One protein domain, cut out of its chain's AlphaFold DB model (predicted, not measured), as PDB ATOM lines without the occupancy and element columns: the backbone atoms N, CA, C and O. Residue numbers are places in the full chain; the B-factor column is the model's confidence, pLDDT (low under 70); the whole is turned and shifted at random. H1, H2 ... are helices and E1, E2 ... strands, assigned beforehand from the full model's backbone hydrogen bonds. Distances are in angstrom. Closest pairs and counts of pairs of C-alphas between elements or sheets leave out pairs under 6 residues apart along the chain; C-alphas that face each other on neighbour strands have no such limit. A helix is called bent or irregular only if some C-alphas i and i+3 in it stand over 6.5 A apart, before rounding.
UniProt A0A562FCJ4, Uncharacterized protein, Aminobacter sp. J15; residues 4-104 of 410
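This is residues 4 to 104 of the 410 residues of an uncharacterized protein of Aminobacter sp. J15 (UniProt A0A562FCJ4). With little regular structure, the domain is a twisted wall of four antiparallel strands, E3 E2 E1 E4 across, grazed by short helices H1 and H3; loops round H2 reach away. The 101 printed residues, 39 in named elements, run H1 H2 H3 E1 E2 E3 E4, class mixed. It is compact, radius of gyration of the C-alphas 14.3 A, spanning 44 by 32 by 22 A.

H1, residues 4 to 9, only just irregular with C-alphas 6 and 9 6.52 A apart, only grazes the sheet. H2, residues 22 to 26, is near H1, with 6 pairs of C-alphas within 10 A. H3, residues 44 to 50, only grazes the sheet; 0 of 3 O i to N i+4 pairs but 3 of 4 O i to N i+3 pairs are within hydrogen-bond range. E1, residues 54 to 59, and E2, residues 69 to 74, form a hairpin, N 57 to O 71 2.8 A. E3, residues 81 to 84, completes a meander, successive antiparallel neighbours, N 72 to O 81 2.9 A. E4, residues 96 to 100, neighbours E1, N 56 to O 99 2.9 A, a Greek key: meander plus fourth strand beside the first.

C-alpha 4 is at (-10.719, 0.426, 17.054), C-alpha 100 at (-16.400, -2.348, 38.399). E2 is 17.0 A long.

The printed part has no cut; no printed residue is under 70 in pLDDT. Links H1 to H2, H2 to H3 and E3 to E4 are long.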
ATOM      1  N   ALA A   4     -11.784   1.357  17.418       91.44
ATOM      2  CA  ALA A   4     -10.719   0.426  17.054       91.44
ATOM      3  C   ALA A   4      -9.838   0.027  18.252       91.44
ATOM      4  O   ALA A   4      -9.504  -1.146  18.399       91.44
ATOM      5  N   VAL A   5      -9.497   0.958  19.156       91.56
ATOM      6  CA  VAL A   5      -8.758   0.604  20.384       91.56
ATOM      7  C   VAL A   5      -9.612  -0.250  21.318       91.56
ATOM      8  O   VAL A   5      -9.116  -1.237  21.853       91.56
ATOM      9  N   MET A   6     -10.881   0.117  21.524       92.88
ATOM     10  CA  MET A   6     -11.757  -0.576  22.476       92.88
ATOM     11  C   MET A   6     -12.169  -1.976  22.023       92.88
ATOM     12  O   MET A   6     -12.367  -2.832  22.874       92.88
ATOM     13  N   THR A   7     -12.314  -2.203  20.718       92.94
ATOM     14  CA  THR A   7     -12.740  -3.493  20.144       92.94
ATOM     15  C   THR A   7     -11.574  -4.340  19.632       92.94
ATOM     16  O   THR A   7     -11.723  -5.548  19.486       92.94
ATOM     17  N   GLY A   8     -10.415  -3.724  19.388       90.06
ATOM     18  CA  GLY A   8      -9.174  -4.398  19.021       90.06
ATOM     19  C   GLY A   8      -8.250  -4.540  20.226       90.06
ATOM     20  O   GLY A   8      -8.383  -5.467  21.018       90.06
ATOM     21  N   THR A   9      -7.313  -3.603  20.384       88.12
ATOM     22  CA  THR A   9      -6.179  -3.749  21.314       88.12
ATOM     23  C   THR A   9      -6.568  -3.946  22.780       88.12
ATOM     24  O   THR A   9      -5.842  -4.607  23.510       88.12
ATOM     25  N   LEU A  10      -7.689  -3.381  23.235       89.69
ATOM     26  CA  LEU A  10      -8.150  -3.570  24.613       89.69
ATOM     27  C   LEU A  10      -8.675  -4.992  24.875       89.69
ATOM     28  O   LEU A  10      -8.577  -5.472  26.001       89.69
ATOM     29  N   LEU A  11      -9.237  -5.644  23.850       91.06
ATOM     30  CA  LEU A  11      -9.772  -7.009  23.919       91.06
ATOM     31  C   LEU A  11      -8.737  -8.076  23.547       91.06
ATOM     32  O   LEU A  11      -8.934  -9.250  23.852       91.06
ATOM     33  N   ASP A  12      -7.650  -7.674  22.899       87.94
ATOM     34  CA  ASP A  12      -6.602  -8.563  22.416       87.94
ATOM     35  C   ASP A  12      -5.589  -8.878  23.530       87.94
ATOM     36  O   ASP A  12      -4.707  -8.083  23.871       87.94
ATOM     37  N   PHE A  13      -5.749 -10.048  24.149       84.62
ATOM     38  CA  PHE A  13      -4.923 -10.477  25.273       84.62
ATOM     39  C   PHE A  13      -3.462 -10.663  24.848       84.62
ATOM     40  O   PHE A  13      -3.152 -11.431  23.944       84.62
ATOM     41  N   GLY A  14      -2.541  -9.993  25.544       82.25
ATOM     42  CA  GLY A  14      -1.114 -10.035  25.202       82.25
ATOM     43  C   GLY A  14      -0.680  -8.938  24.223       82.25
ATOM     44  O   GLY A  14       0.516  -8.755  23.987       82.25
ATOM     45  N   SER A  15      -1.626  -8.157  23.695       83.12
ATOM     46  CA  SER A  15      -1.369  -7.085  22.739       83.12
ATOM     47  C   SER A  15      -1.289  -5.734  23.437       83.12
ATOM     48  O   SER A  15      -2.188  -5.316  24.167       83.12
ATOM     49  N   SER A  16      -0.177  -5.021  23.259       84.62
ATOM     50  CA  SER A  16       0.014  -3.707  23.871       84.62
ATOM     51  C   SER A  16      -0.033  -2.602  22.826       84.62
ATOM     52  O   SER A  16       0.854  -2.516  21.979       84.62
ATOM     53  N   LEU A  17      -1.010  -1.694  22.954       86.06
ATOM     54  CA  LEU A  17      -1.119  -0.498  22.108       86.06
ATOM     55  C   LEU A  17       0.188   0.300  22.087       86.06
ATOM     56  O   LEU A  17       0.611   0.776  21.044       86.06
ATOM     57  N   TRP A  18       0.854   0.397  23.238       84.94
ATOM     58  CA  TRP A  18       2.085   1.165  23.412       84.94
ATOM     59  C   TRP A  18       3.266   0.656  22.583       84.94
ATOM     60  O   TRP A  18       4.211   1.401  22.350       84.94
ATOM     61  N   ARG A  19       3.215  -0.605  22.141       80.56
ATOM     62  CA  ARG A  19       4.258  -1.245  21.330       80.56
ATOM     63  C   ARG A  19       3.821  -1.515  19.895       80.56
ATOM     64  O   ARG A  19       4.635  -1.982  19.106       80.56
ATOM     65  N   SER A  20       2.563  -1.249  19.553       83.75
ATOM     66  CA  SER A  20       2.053  -1.489  18.208       83.75
ATOM     67  C   SER A  20       2.259  -0.266  17.320       83.75
ATOM     68  O   SER A  20       2.216   0.877  17.775       83.75
ATOM     69  N   GLU A  21       2.416  -0.479  16.013       83.25
ATOM     70  CA  GLU A  21       2.460   0.621  15.038       83.25
ATOM     71  C   GLU A  21       1.161   1.442  15.025       83.25
ATOM     72  O   GLU A  21       1.149   2.606  14.616       83.25
ATOM     73  N   PHE A  22       0.070   0.855  15.529       84.50
ATOM     74  CA  PHE A  22      -1.231   1.498  15.638       84.50
ATOM     75  C   PHE A  22      -1.199   2.749  16.523       84.50
ATOM     76  O   PHE A  22      -1.978   3.670  16.282       84.50
ATOM     77  N   ILE A  23      -0.251   2.867  17.463       85.62
ATOM     78  CA  ILE A  23      -0.102   4.087  18.268       85.62
ATOM     79  C   ILE A  23       0.175   5.332  17.422       85.62
ATOM     80  O   ILE A  23      -0.270   6.416  17.784       85.62
ATOM     81  N   ARG A  24       0.847   5.195  16.268       83.75
ATOM     82  CA  ARG A  24       1.104   6.322  15.354       83.75
ATOM     83  C   ARG A  24      -0.177   6.841  14.715       83.75
ATOM     84  O   ARG A  24      -0.266   8.026  14.419       83.75
ATOM     85  N   LYS A  25      -1.154   5.956  14.500       84.94
ATOM     86  CA  LYS A  25      -2.479   6.311  13.981       84.94
ATOM     87  C   LYS A  25      -3.371   6.848  15.095       84.94
ATOM     88  O   LYS A  25      -4.049   7.849  14.904       84.94
ATOM     89  N   GLU A  26      -3.351   6.204  16.262       86.06
ATOM     90  CA  GLU A  26      -4.206   6.589  17.385       86.06
ATOM     91  C   GLU A  26      -3.758   7.924  18.009       86.06
ATOM     92  O   GLU A  26      -4.603   8.789  18.250       86.06
ATOM     93  N   PHE A  27      -2.445   8.115  18.208       86.19
ATOM     94  CA  PHE A  27      -1.829   9.277  18.858       86.19
ATOM     95  C   PHE A  27      -0.549   9.764  18.132       86.19
ATOM     96  O   PHE A  27       0.559   9.619  18.659       86.19
ATOM     97  N   PRO A  28      -0.661  10.411  16.954       83.25
ATOM     98  CA  PRO A  28       0.491  10.744  16.104       83.25
ATOM     99  C   PRO A  28       1.594  11.574  16.781       83.25
ATOM    100  O   PRO A  28       2.773  11.399  16.488       83.25
ATOM    101  N   LYS A  29       1.225  12.480  17.697       84.88
ATOM    102  CA  LYS A  29       2.162  13.396  18.374       84.88
ATOM    103  C   LYS A  29       2.733  12.854  19.689       84.88
ATOM    104  O   LYS A  29       3.669  13.441  20.218       84.88
ATOM    105  N   LEU A  30       2.193  11.752  20.217       85.00
ATOM    106  CA  LEU A  30       2.533  11.256  21.555       85.00
ATOM    107  C   LEU A  30       3.958  10.696  21.628       85.00
ATOM    108  O   LEU A  30       4.655  10.898  22.614       85.00
ATOM    109  N   LEU A  31       4.424  10.044  20.563       76.81
ATOM    110  CA  LEU A  31       5.787   9.500  20.520       76.81
ATOM    111  C   LEU A  31       6.856  10.601  20.589       76.81
ATOM    112  O   LEU A  31       7.931  10.380  21.135       76.81
ATOM    113  N   ASN A  32       6.538  11.801  20.094       80.50
ATOM    114  CA  ASN A  32       7.453  12.943  20.089       80.50
ATOM    115  C   ASN A  32       7.370  13.786  21.371       80.50
ATOM    116  O   ASN A  32       8.149  14.721  21.525       80.50
ATOM    117  N   SER A  33       6.445  13.487  22.292       82.44
ATOM    118  CA  SER A  33       6.267  14.266  23.524       82.44
ATOM    119  C   SER A  33       7.154  13.797  24.681       82.44
ATOM    120  O   SER A  33       7.000  14.288  25.794       82.44
ATOM    121  N   GLY A  34       8.018  12.799  24.461       77.50
ATOM    122  CA  GLY A  34       8.786  12.158  25.533       77.50
ATOM    123  C   GLY A  34       7.945  11.251  26.442       77.50
ATOM    124  O   GLY A  34       8.373  10.935  27.550       77.50
ATOM    125  N   PHE A  35       6.752  10.835  25.995       82.75
ATOM    126  CA  PHE A  35       5.865   9.951  26.753       82.75
ATOM    127  C   PHE A  35       6.541   8.614  27.090       82.75
ATOM    128  O   PHE A  35       7.031   7.907  26.206       82.75
ATOM    129  N   LYS A  36       6.513   8.231  28.372       77.62
ATOM    130  CA  LYS A  36       7.052   6.958  28.863       77.62
ATOM    131  C   LYS A  36       5.907   5.995  29.177       77.62
ATOM    132  O   LYS A  36       5.237   6.106  30.197       77.62
ATOM    133  N   SER A  37       5.684   5.013  28.307       82.44
ATOM    134  CA  SER A  37       4.656   3.995  28.538       82.44
ATOM    135  C   SER A  37       5.109   2.940  29.552       82.44
ATOM    136  O   SER A  37       6.170   2.334  29.392       82.44
ATOM    137  N   ILE A  38       4.251   2.620  30.518       80.06
ATOM    138  CA  ILE A  38       4.496   1.551  31.506       80.06
ATOM    139  C   ILE A  38       3.975   0.191  31.003       80.06
ATOM    140  O   ILE A  38       4.466  -0.877  31.378       80.06
ATOM    141  N   GLY A  39       2.940   0.196  30.158       78.44
ATOM    142  CA  GLY A  39       2.332  -1.021  29.622       78.44
ATOM    143  C   GLY A  39       3.253  -1.725  28.622       78.44
ATOM    144  O   GLY A  39       3.596  -1.149  27.597       78.44
ATOM    145  N   ARG A  40       3.631  -2.976  28.913       76.38
ATOM    146  CA  ARG A  40       4.514  -3.794  28.054       76.38
ATOM    147  C   ARG A  40       3.840  -5.036  27.482       76.38
ATOM    148  O   ARG A  40       4.148  -5.427  26.363       76.38
ATOM    149  N   PHE A  41       2.949  -5.645  28.260       79.56
ATOM    150  CA  PHE A  41       2.485  -7.014  28.033       79.56
ATOM    151  C   PHE A  41       1.048  -7.127  27.519       79.56
ATOM    152  O   PHE A  41       0.621  -8.223  27.208       79.56
ATOM    153  N   GLY A  42       0.266  -6.042  27.497       80.75
ATOM    154  CA  GLY A  42      -1.111  -6.096  26.976       80.75
ATOM    155  C   GLY A  42      -2.136  -6.841  27.843       80.75
ATOM    156  O   GLY A  42      -3.261  -7.041  27.417       80.75
ATOM    157  N   ILE A  43      -1.780  -7.240  29.066       84.25
ATOM    158  CA  ILE A  43      -2.682  -7.991  29.963       84.25
ATOM    159  C   ILE A  43      -3.242  -7.155  31.120       84.25
ATOM    160  O   ILE A  43      -4.133  -7.595  31.838       84.25
ATOM    161  N   GLY A  44      -2.708  -5.946  31.327       85.31
ATOM    162  CA  GLY A  44      -2.953  -5.162  32.540       85.31
ATOM    163  C   GLY A  44      -4.409  -4.744  32.733       85.31
ATOM    164  O   GLY A  44      -4.838  -4.595  33.866       85.31
ATOM    165  N   PHE A  45      -5.180  -4.593  31.653       89.62
ATOM    166  CA  PHE A  45      -6.611  -4.312  31.760       89.62
ATOM    167  C   PHE A  45      -7.372  -5.481  32.404       89.62
ATOM    168  O   PHE A  45      -8.224  -5.253  33.255       89.62
ATOM    169  N   PHE A  46      -7.031  -6.727  32.068       90.38
ATOM    170  CA  PHE A  46      -7.773  -7.908  32.514       90.38
ATOM    171  C   PHE A  46      -7.648  -8.193  34.019       90.38
ATOM    172  O   PHE A  46      -8.473  -8.925  34.561       90.38
ATOM    173  N   SER A  47      -6.690  -7.581  34.726       89.06
ATOM    174  CA  SER A  47      -6.617  -7.676  36.194       89.06
ATOM    175  C   SER A  47      -7.844  -7.071  36.885       89.06
ATOM    176  O   SER A  47      -8.158  -7.431  38.017       89.06
ATOM    177  N   VAL A  48      -8.602  -6.216  36.190       91.62
ATOM    178  CA  VAL A  48      -9.878  -5.680  36.677       91.62
ATOM    179  C   VAL A  48     -10.877  -6.790  37.032       91.62
ATOM    180  O   VAL A  48     -11.634  -6.657  37.994       91.62
ATOM    181  N   PHE A  49     -10.834  -7.926  36.324       92.12
ATOM    182  CA  PHE A  49     -11.720  -9.066  36.570       92.12
ATOM    183  C   PHE A  49     -11.378  -9.827  37.854       92.12
ATOM    184  O   PHE A  49     -12.200 -10.593  38.362       92.12
ATOM    185  N   SER A  50     -10.197  -9.586  38.433       88.50
ATOM    186  CA  SER A  50      -9.864 -10.061  39.775       88.50
ATOM    187  C   SER A  50     -10.700  -9.365  40.852       88.50
ATOM    188  O   SER A  50     -10.890  -9.956  41.915       88.50
ATOM    189  N   LEU A  51     -11.226  -8.163  40.576       88.69
ATOM    190  CA  LEU A  51     -12.105  -7.408  41.476       88.69
ATOM    191  C   LEU A  51     -13.580  -7.781  41.284       88.69
ATOM    192  O   LEU A  51     -14.292  -8.002  42.262       88.69
ATOM    193  N   GLY A  52     -14.050  -7.881  40.040       91.94
ATOM    194  CA  GLY A  52     -15.465  -8.112  39.747       91.94
ATOM    195  C   GLY A  52     -15.729  -8.533  38.308       91.94
ATOM    196  O   GLY A  52     -14.907  -8.305  37.425       91.94
ATOM    197  N   LYS A  53     -16.880  -9.171  38.071       94.31
ATOM    198  CA  LYS A  53     -17.276  -9.640  36.733       94.31
ATOM    199  C   LYS A  53     -17.920  -8.530  35.907       94.31
ATOM    200  O   LYS A  53     -17.631  -8.431  34.718       94.31
ATOM    201  N   ASP A  54     -18.728  -7.683  36.538       96.31
ATOM    202  CA  ASP A  54     -19.399  -6.567  35.877       96.31
ATOM    203  C   ASP A  54     -18.443  -5.385  35.713       96.31
ATOM    204  O   ASP A  54     -18.183  -4.624  36.656       96.31
ATOM    205  N   VAL A  55     -17.917  -5.227  34.500       97.19
ATOM    206  CA  VAL A  55     -16.978  -4.156  34.151       97.19
ATOM    207  C   VAL A  55     -17.581  -3.322  33.035       97.19
ATOM    208  O   VAL A  55     -17.918  -3.830  31.970       97.19
ATOM    209  N   ARG A  56     -17.696  -2.013  33.256       96.88
ATOM    210  CA  ARG A  56     -18.186  -1.061  32.255       96.88
ATOM    211  C   ARG A  56     -17.132  -0.003  31.983       96.88
ATOM    212  O   ARG A  56     -16.667   0.670  32.902       96.88
ATOM    213  N   ILE A  57     -16.814   0.191  30.710       96.19
ATOM    214  CA  ILE A  57     -15.865   1.193  30.233       96.19
ATOM    215  C   ILE A  57     -16.616   2.161  29.336       96.19
ATOM    216  O   ILE A  57     -17.203   1.758  28.337       96.19
ATOM    217  N   ILE A  58     -16.574   3.442  29.679       95.69
ATOM    218  CA  ILE A  58     -17.102   4.518  28.845       95.69
ATOM    219  C   ILE A  58     -15.921   5.381  28.437       95.69
ATOM    220  O   ILE A  58     -15.225   5.910  29.303       95.69
ATOM    221  N   SER A  59     -15.665   5.512  27.141       93.94
ATOM    222  CA  SER A  59     -14.488   6.223  26.656       93.94
ATOM    223  C   SER A  59     -14.800   7.065  25.429       93.94
ATOM    224  O   SER A  59     -15.431   6.605  24.482       93.94
ATOM    225  N   SER A  60     -14.326   8.305  25.444       89.44
ATOM    226  CA  SER A  60     -14.252   9.182  24.283       89.44
ATOM    227  C   SER A  60     -12.794   9.347  23.882       89.44
ATOM    228  O   SER A  60     -11.886   9.268  24.718       89.44
ATOM    229  N   ARG A  61     -12.521   9.560  22.595       85.62
ATOM    230  CA  ARG A  61     -11.222  10.129  22.228       85.62
ATOM    231  C   ARG A  61     -11.158  11.580  22.707       85.62
ATOM    232  O   ARG A  61     -12.190  12.227  22.869       85.62
ATOM    233  N   PHE A  62      -9.944  12.051  22.968       82.12
ATOM    234  CA  PHE A  62      -9.700  13.410  23.456       82.12
ATOM    235  C   PHE A  62      -9.913  14.474  22.366       82.12
ATOM    236  O   PHE A  62     -10.135  15.631  22.693       82.12
ATOM    237  N   ASP A  63      -9.836  14.072  21.097       82.31
ATOM    238  CA  ASP A  63      -9.921  14.902  19.891       82.31
ATOM    239  C   ASP A  63     -11.211  14.669  19.087       82.31
ATOM    240  O   ASP A  63     -11.348  15.200  17.989       82.31
ATOM    241  N   ALA A  64     -12.145  13.863  19.600       78.44
ATOM    242  CA  ALA A  64     -13.394  13.555  18.913       78.44
ATOM    243  C   ALA A  64     -14.583  14.248  19.583       78.44
ATOM    244  O   ALA A  64     -14.810  14.086  20.783       78.44
ATOM    245  N   ASP A  65     -15.403  14.911  18.768       74.00
ATOM    246  CA  ASP A  65     -16.689  15.494  19.181       74.00
ATOM    247  C   ASP A  65     -17.839  14.469  19.204       74.00
ATOM    248  O   ASP A  65     -18.993  14.789  19.507       74.00
ATOM    249  N   GLU A  66     -17.535  13.206  18.906       78.81
ATOM    250  CA  GLU A  66     -18.509  12.125  18.849       78.81
ATOM    251  C   GLU A  66     -19.065  11.716  20.221       78.81
ATOM    252  O   GLU A  66     -18.530  12.012  21.294       78.81
ATOM    253  N   ARG A  67     -20.169  10.959  20.187       85.12
ATOM    254  CA  ARG A  67     -20.671  10.282  21.385       85.12
ATOM    255  C   ARG A  67     -19.634   9.259  21.877       85.12
ATOM    256  O   ARG A  67     -19.127   8.496  21.052       85.12
ATOM    257  N   PRO A  68     -19.382   9.180  23.198       92.69
ATOM    258  CA  PRO A  68     -18.481   8.183  23.760       92.69
ATOM    259  C   PRO A  68     -18.894   6.758  23.389       92.69
ATOM    260  O   PRO A  68     -20.078   6.458  23.225       92.69
ATOM    261  N   ASN A  69     -17.914   5.872  23.324       94.75
ATOM    262  CA  ASN A  69     -18.126   4.442  23.185       94.75
ATOM    263  C   ASN A  69     -18.313   3.807  24.565       94.75
ATOM    264  O   ASN A  69     -17.732   4.258  25.555       94.75
ATOM    265  N   VAL A  70     -19.112   2.747  24.618       96.88
ATOM    266  CA  VAL A  70     -19.351   1.933  25.806       96.88
ATOM    267  C   VAL A  70     -18.974   0.495  25.493       96.88
ATOM    268  O   VAL A  70     -19.399  -0.044  24.473       96.88
ATOM    269  N   LEU A  71     -18.197  -0.106  26.387       97.38
ATOM    270  CA  LEU A  71     -17.849  -1.520  26.375       97.38
ATOM    271  C   LEU A  71     -18.213  -2.122  27.731       97.38
ATOM    272  O   LEU A  71     -17.750  -1.652  28.773       97.38
ATOM    273  N   GLU A  72     -19.083  -3.122  27.709       97.19
ATOM    274  CA  GLU A  72     -19.638  -3.779  28.893       97.19
ATOM    275  C   GLU A  72     -19.260  -5.251  28.909       97.19
ATOM    276  O   GLU A  72     -19.448  -5.956  27.920       97.19
ATOM    277  N   PHE A  73     -18.761  -5.708  30.050       96.81
ATOM    278  CA  PHE A  73     -18.436  -7.098  30.315       96.81
ATOM    279  C   PHE A  73     -19.334  -7.629  31.424       96.81
ATOM    280  O   PHE A  73     -19.499  -6.978  32.455       96.81
ATOM    281  N   ASP A  74     -19.822  -8.845  31.214       94.56
ATOM    282  CA  ASP A  74     -20.378  -9.717  32.246       94.56
ATOM    283  C   ASP A  74     -19.416 -10.902  32.414       94.56
ATOM    284  O   ASP A  74     -19.628 -12.003  31.910       94.56
ATOM    285  N   GLY A  75     -18.268 -10.636  33.033       91.06
ATOM    286  CA  GLY A  75     -17.178 -11.595  33.184       91.06
ATOM    287  C   GLY A  75     -16.261 -11.726  31.962       91.06
ATOM    288  O   GLY A  75     -16.576 -11.323  30.846       91.06
ATOM    289  N   ILE A  76     -15.086 -12.317  32.199       89.50
ATOM    290  CA  ILE A  76     -13.999 -12.412  31.211       89.50
ATOM    291  C   ILE A  76     -14.269 -13.423  30.085       89.50
ATOM    292  O   ILE A  76     -13.744 -13.271  28.987       89.50
ATOM    293  N   SER A  77     -15.075 -14.455  30.346       88.50
ATOM    294  CA  SER A  77     -15.341 -15.539  29.385       88.50
ATOM    295  C   SER A  77     -16.451 -15.211  28.385       88.50
ATOM    296  O   SER A  77     -16.633 -15.943  27.413       88.50
ATOM    297  N   ASN A  78     -17.209 -14.142  28.628       90.94
ATOM    298  CA  ASN A  78     -18.338 -13.744  27.798       90.94
ATOM    299  C   ASN A  78     -17.917 -12.676  26.786       90.94
ATOM    300  O   ASN A  78     -17.017 -11.873  27.032       90.94
ATOM    301  N   ARG A  79     -18.590 -12.648  25.629       92.75
ATOM    302  CA  ARG A  79     -18.363 -11.594  24.634       92.75
ATOM    303  C   ARG A  79     -18.881 -10.259  25.180       92.75
ATOM    304  O   ARG A  79     -20.051 -10.202  25.562       92.75
ATOM    305  N   PRO A  80     -18.064  -9.196  25.197       95.62
ATOM    306  CA  PRO A  80     -18.513  -7.905  25.687       95.62
ATOM    307  C   PRO A  80     -19.485  -7.238  24.712       95.62
ATOM    308  O   PRO A  80     -19.390  -7.407  23.493       95.62
ATOM    309  N   LEU A  81     -20.394  -6.430  25.252       96.56
ATOM    310  CA  LEU A  81     -21.299  -5.597  24.469       96.56
ATOM    311  C   LEU A  81     -20.620  -4.263  24.150       96.56
ATOM    312  O   LEU A  81     -20.238  -3.522  25.056       96.56
ATOM    313  N   PHE A  82     -20.523  -3.936  22.862       96.94
ATOM    314  CA  PHE A  82     -20.034  -2.647  22.382       96.94
ATOM    315  C   PHE A  82     -21.181  -1.810  21.807       96.94
ATOM    316  O   PHE A  82     -21.978  -2.301  21.008       96.94
ATOM    317  N   ARG A  83     -21.279  -0.538  22.208       95.75
ATOM    318  CA  ARG A  83     -22.305   0.402  21.719       95.75
ATOM    319  C   ARG A  83     -21.886   1.859  21.907       95.75
ATOM    320  O   ARG A  83     -20.940   2.159  22.629       95.75
ATOM    321  N   LYS A  84     -22.652   2.798  21.343       94.06
ATOM    322  CA  LYS A  84     -22.534   4.227  21.680       94.06
ATOM    323  C   LYS A  84     -23.209   4.537  23.026       94.06
ATOM    324  O   LYS A  84     -24.220   3.932  23.396       94.06
ATOM    325  N   ALA A  85     -22.651   5.499  23.754       93.00
ATOM    326  CA  ALA A  85     -23.197   5.990  25.012       93.00
ATOM    327  C   ALA A  85     -24.514   6.743  24.785       93.00
ATOM    328  O   ALA A  85     -24.665   7.509  23.826       93.00
ATOM    329  N   SER A  86     -25.459   6.562  25.706       91.31
ATOM    330  CA  SER A  86     -26.640   7.420  25.780       91.31
ATOM    331  C   SER A  86     -26.262   8.816  26.313       91.31
ATOM    332  O   SER A  86     -25.234   8.965  26.979       91.31
ATOM    333  N   PRO A  87     -27.083   9.860  26.081       85.44
ATOM    334  CA  PRO A  87     -26.778  11.219  26.545       85.44
ATOM    335  C   PRO A  87     -26.512  11.330  28.056       85.44
ATOM    336  O   PRO A  87     -25.684  12.132  28.474       85.44
ATOM    337  N   LYS A  88     -27.163  10.488  28.872       87.56
ATOM    338  CA  LYS A  88     -27.009  10.459  30.339       87.56
ATOM    339  C   LYS A  88     -25.722   9.770  30.810       87.56
ATOM    340  O   LYS A  88     -25.348   9.896  31.969       87.56
ATOM    341  N   GLU A  89     -25.057   9.024  29.932       86.38
ATOM    342  CA  GLU A  89     -23.851   8.254  30.252       86.38
ATOM    343  C   GLU A  89     -22.557   9.011  29.950       86.38
ATOM    344  O   GLU A  89     -21.478   8.520  30.285       86.38
ATOM    345  N   ARG A  90     -22.639  10.193  29.322       82.12
ATOM    346  CA  ARG A  90     -21.457  10.969  28.942       82.12
ATOM    347  C   ARG A  90     -20.666  11.361  30.199       82.12
ATOM    348  O   ARG A  90     -21.195  12.071  31.055       82.12
ATOM    349  N   PRO A  91     -19.407  10.918  30.337       76.81
ATOM    350  CA  PRO A  91     -18.590  11.326  31.462       76.81
ATOM    351  C   PRO A  91     -18.259  12.818  31.340       76.81
ATOM    352  O   PRO A  91     -17.751  13.265  30.315       76.81
ATOM    353  N   SER A  92     -18.553  13.593  32.385       79.31
ATOM    354  CA  SER A  92     -18.107  14.985  32.485       79.31
ATOM    355  C   SER A  92     -16.648  15.031  32.937       79.31
ATOM    356  O   SER A  92     -16.274  14.310  33.864       79.31
ATOM    357  N   GLY A  93     -15.831  15.850  32.273       79.44
ATOM    358  CA  GLY A  93     -14.452  16.144  32.677       79.44
ATOM    359  C   GLY A  93     -13.441  14.995  32.571       79.44
ATOM    360  O   GLY A  93     -12.296  15.184  32.964       79.44
ATOM    361  N   VAL A  94     -13.815  13.817  32.050       84.12
ATOM    362  CA  VAL A  94     -12.889  12.681  31.875       84.12
ATOM    363  C   VAL A  94     -13.046  12.031  30.505       84.12
ATOM    364  O   VAL A  94     -14.155  11.874  29.998       84.12
ATOM    365  N   SER A  95     -11.925  11.615  29.910       89.44
ATOM    366  CA  SER A  95     -11.910  10.946  28.602       89.44
ATOM    367  C   SER A  95     -12.305   9.472  28.695       89.44
ATOM    368  O   SER A  95     -12.886   8.932  27.761       89.44
ATOM    369  N   THR A  96     -12.007   8.810  29.814       92.88
ATOM    370  CA  THR A  96     -12.314   7.395  30.047       92.88
ATOM    371  C   THR A  96     -12.773   7.194  31.483       92.88
ATOM    372  O   THR A  96     -12.160   7.710  32.413       92.88
ATOM    373  N   ARG A  97     -13.844   6.422  31.667       94.00
ATOM    374  CA  ARG A  97     -14.361   5.987  32.963       94.00
ATOM    375  C   ARG A  97     -14.460   4.470  32.971       94.00
ATOM    376  O   ARG A  97     -15.132   3.904  32.113       94.00
ATOM    377  N   ILE A  98     -13.827   3.840  33.954       95.56
ATOM    378  CA  ILE A  98     -13.926   2.402  34.214       95.56
ATOM    379  C   ILE A  98     -14.716   2.229  35.511       95.56
ATOM    380  O   ILE A  98     -14.399   2.860  36.517       95.56
ATOM    381  N   ARG A  99     -15.763   1.409  35.474       95.69
ATOM    382  CA  ARG A  99     -16.576   1.033  36.634       95.69
ATOM    383  C   ARG A  99     -16.538  -0.478  36.791       95.69
ATOM    384  O   ARG A  99     -16.702  -1.193  35.808       95.69
ATOM    385  N   VAL A 100     -16.388  -0.930  38.030       95.88
ATOM    386  CA  VAL A 100     -16.400  -2.348  38.399       95.88
ATOM    387  C   VAL A 100     -17.387  -2.535  39.539       95.88
ATOM    388  O   VAL A 100     -17.390  -1.734  40.475       95.88
ATOM    389  N   ILE A 101     -18.226  -3.566  39.471       94.44
ATOM    390  CA  ILE A 101     -19.022  -3.995  40.625       94.44
ATOM    391  C   ILE A 101     -18.218  -5.054  41.373       94.44
ATOM    392  O   ILE A 101     -17.965  -6.139  40.852       94.44
ATOM    393  N   VAL A 102     -17.797  -4.728  42.593       89.69
ATOM    394  CA  VAL A 102     -17.027  -5.641  43.443       89.69
ATOM    395  C   VAL A 102     -17.996  -6.402  44.352       89.69
ATOM    396  O   VAL A 102     -18.746  -5.764  45.094       89.69
ATOM    397  N   PRO A 103     -18.017  -7.748  44.320       86.75
ATOM    398  CA  PRO A 103     -18.884  -8.526  45.190       86.75
ATOM    399  C   PRO A 103     -18.565  -8.276  46.660       86.75
ATOM    400  O   PRO A 103     -17.412  -8.346  47.079       86.75
ATOM    401  N   HIS A 104     -19.608  -8.091  47.463       79.69
ATOM    402  CA  HIS A 104     -19.475  -7.828  48.891       79.69
ATOM    403  C   HIS A 104     -18.709  -8.933  49.651       79.69
ATOM    404  O   HIS A 104     -18.006  -8.669  50.619       79.69
TER     405      HIS A 104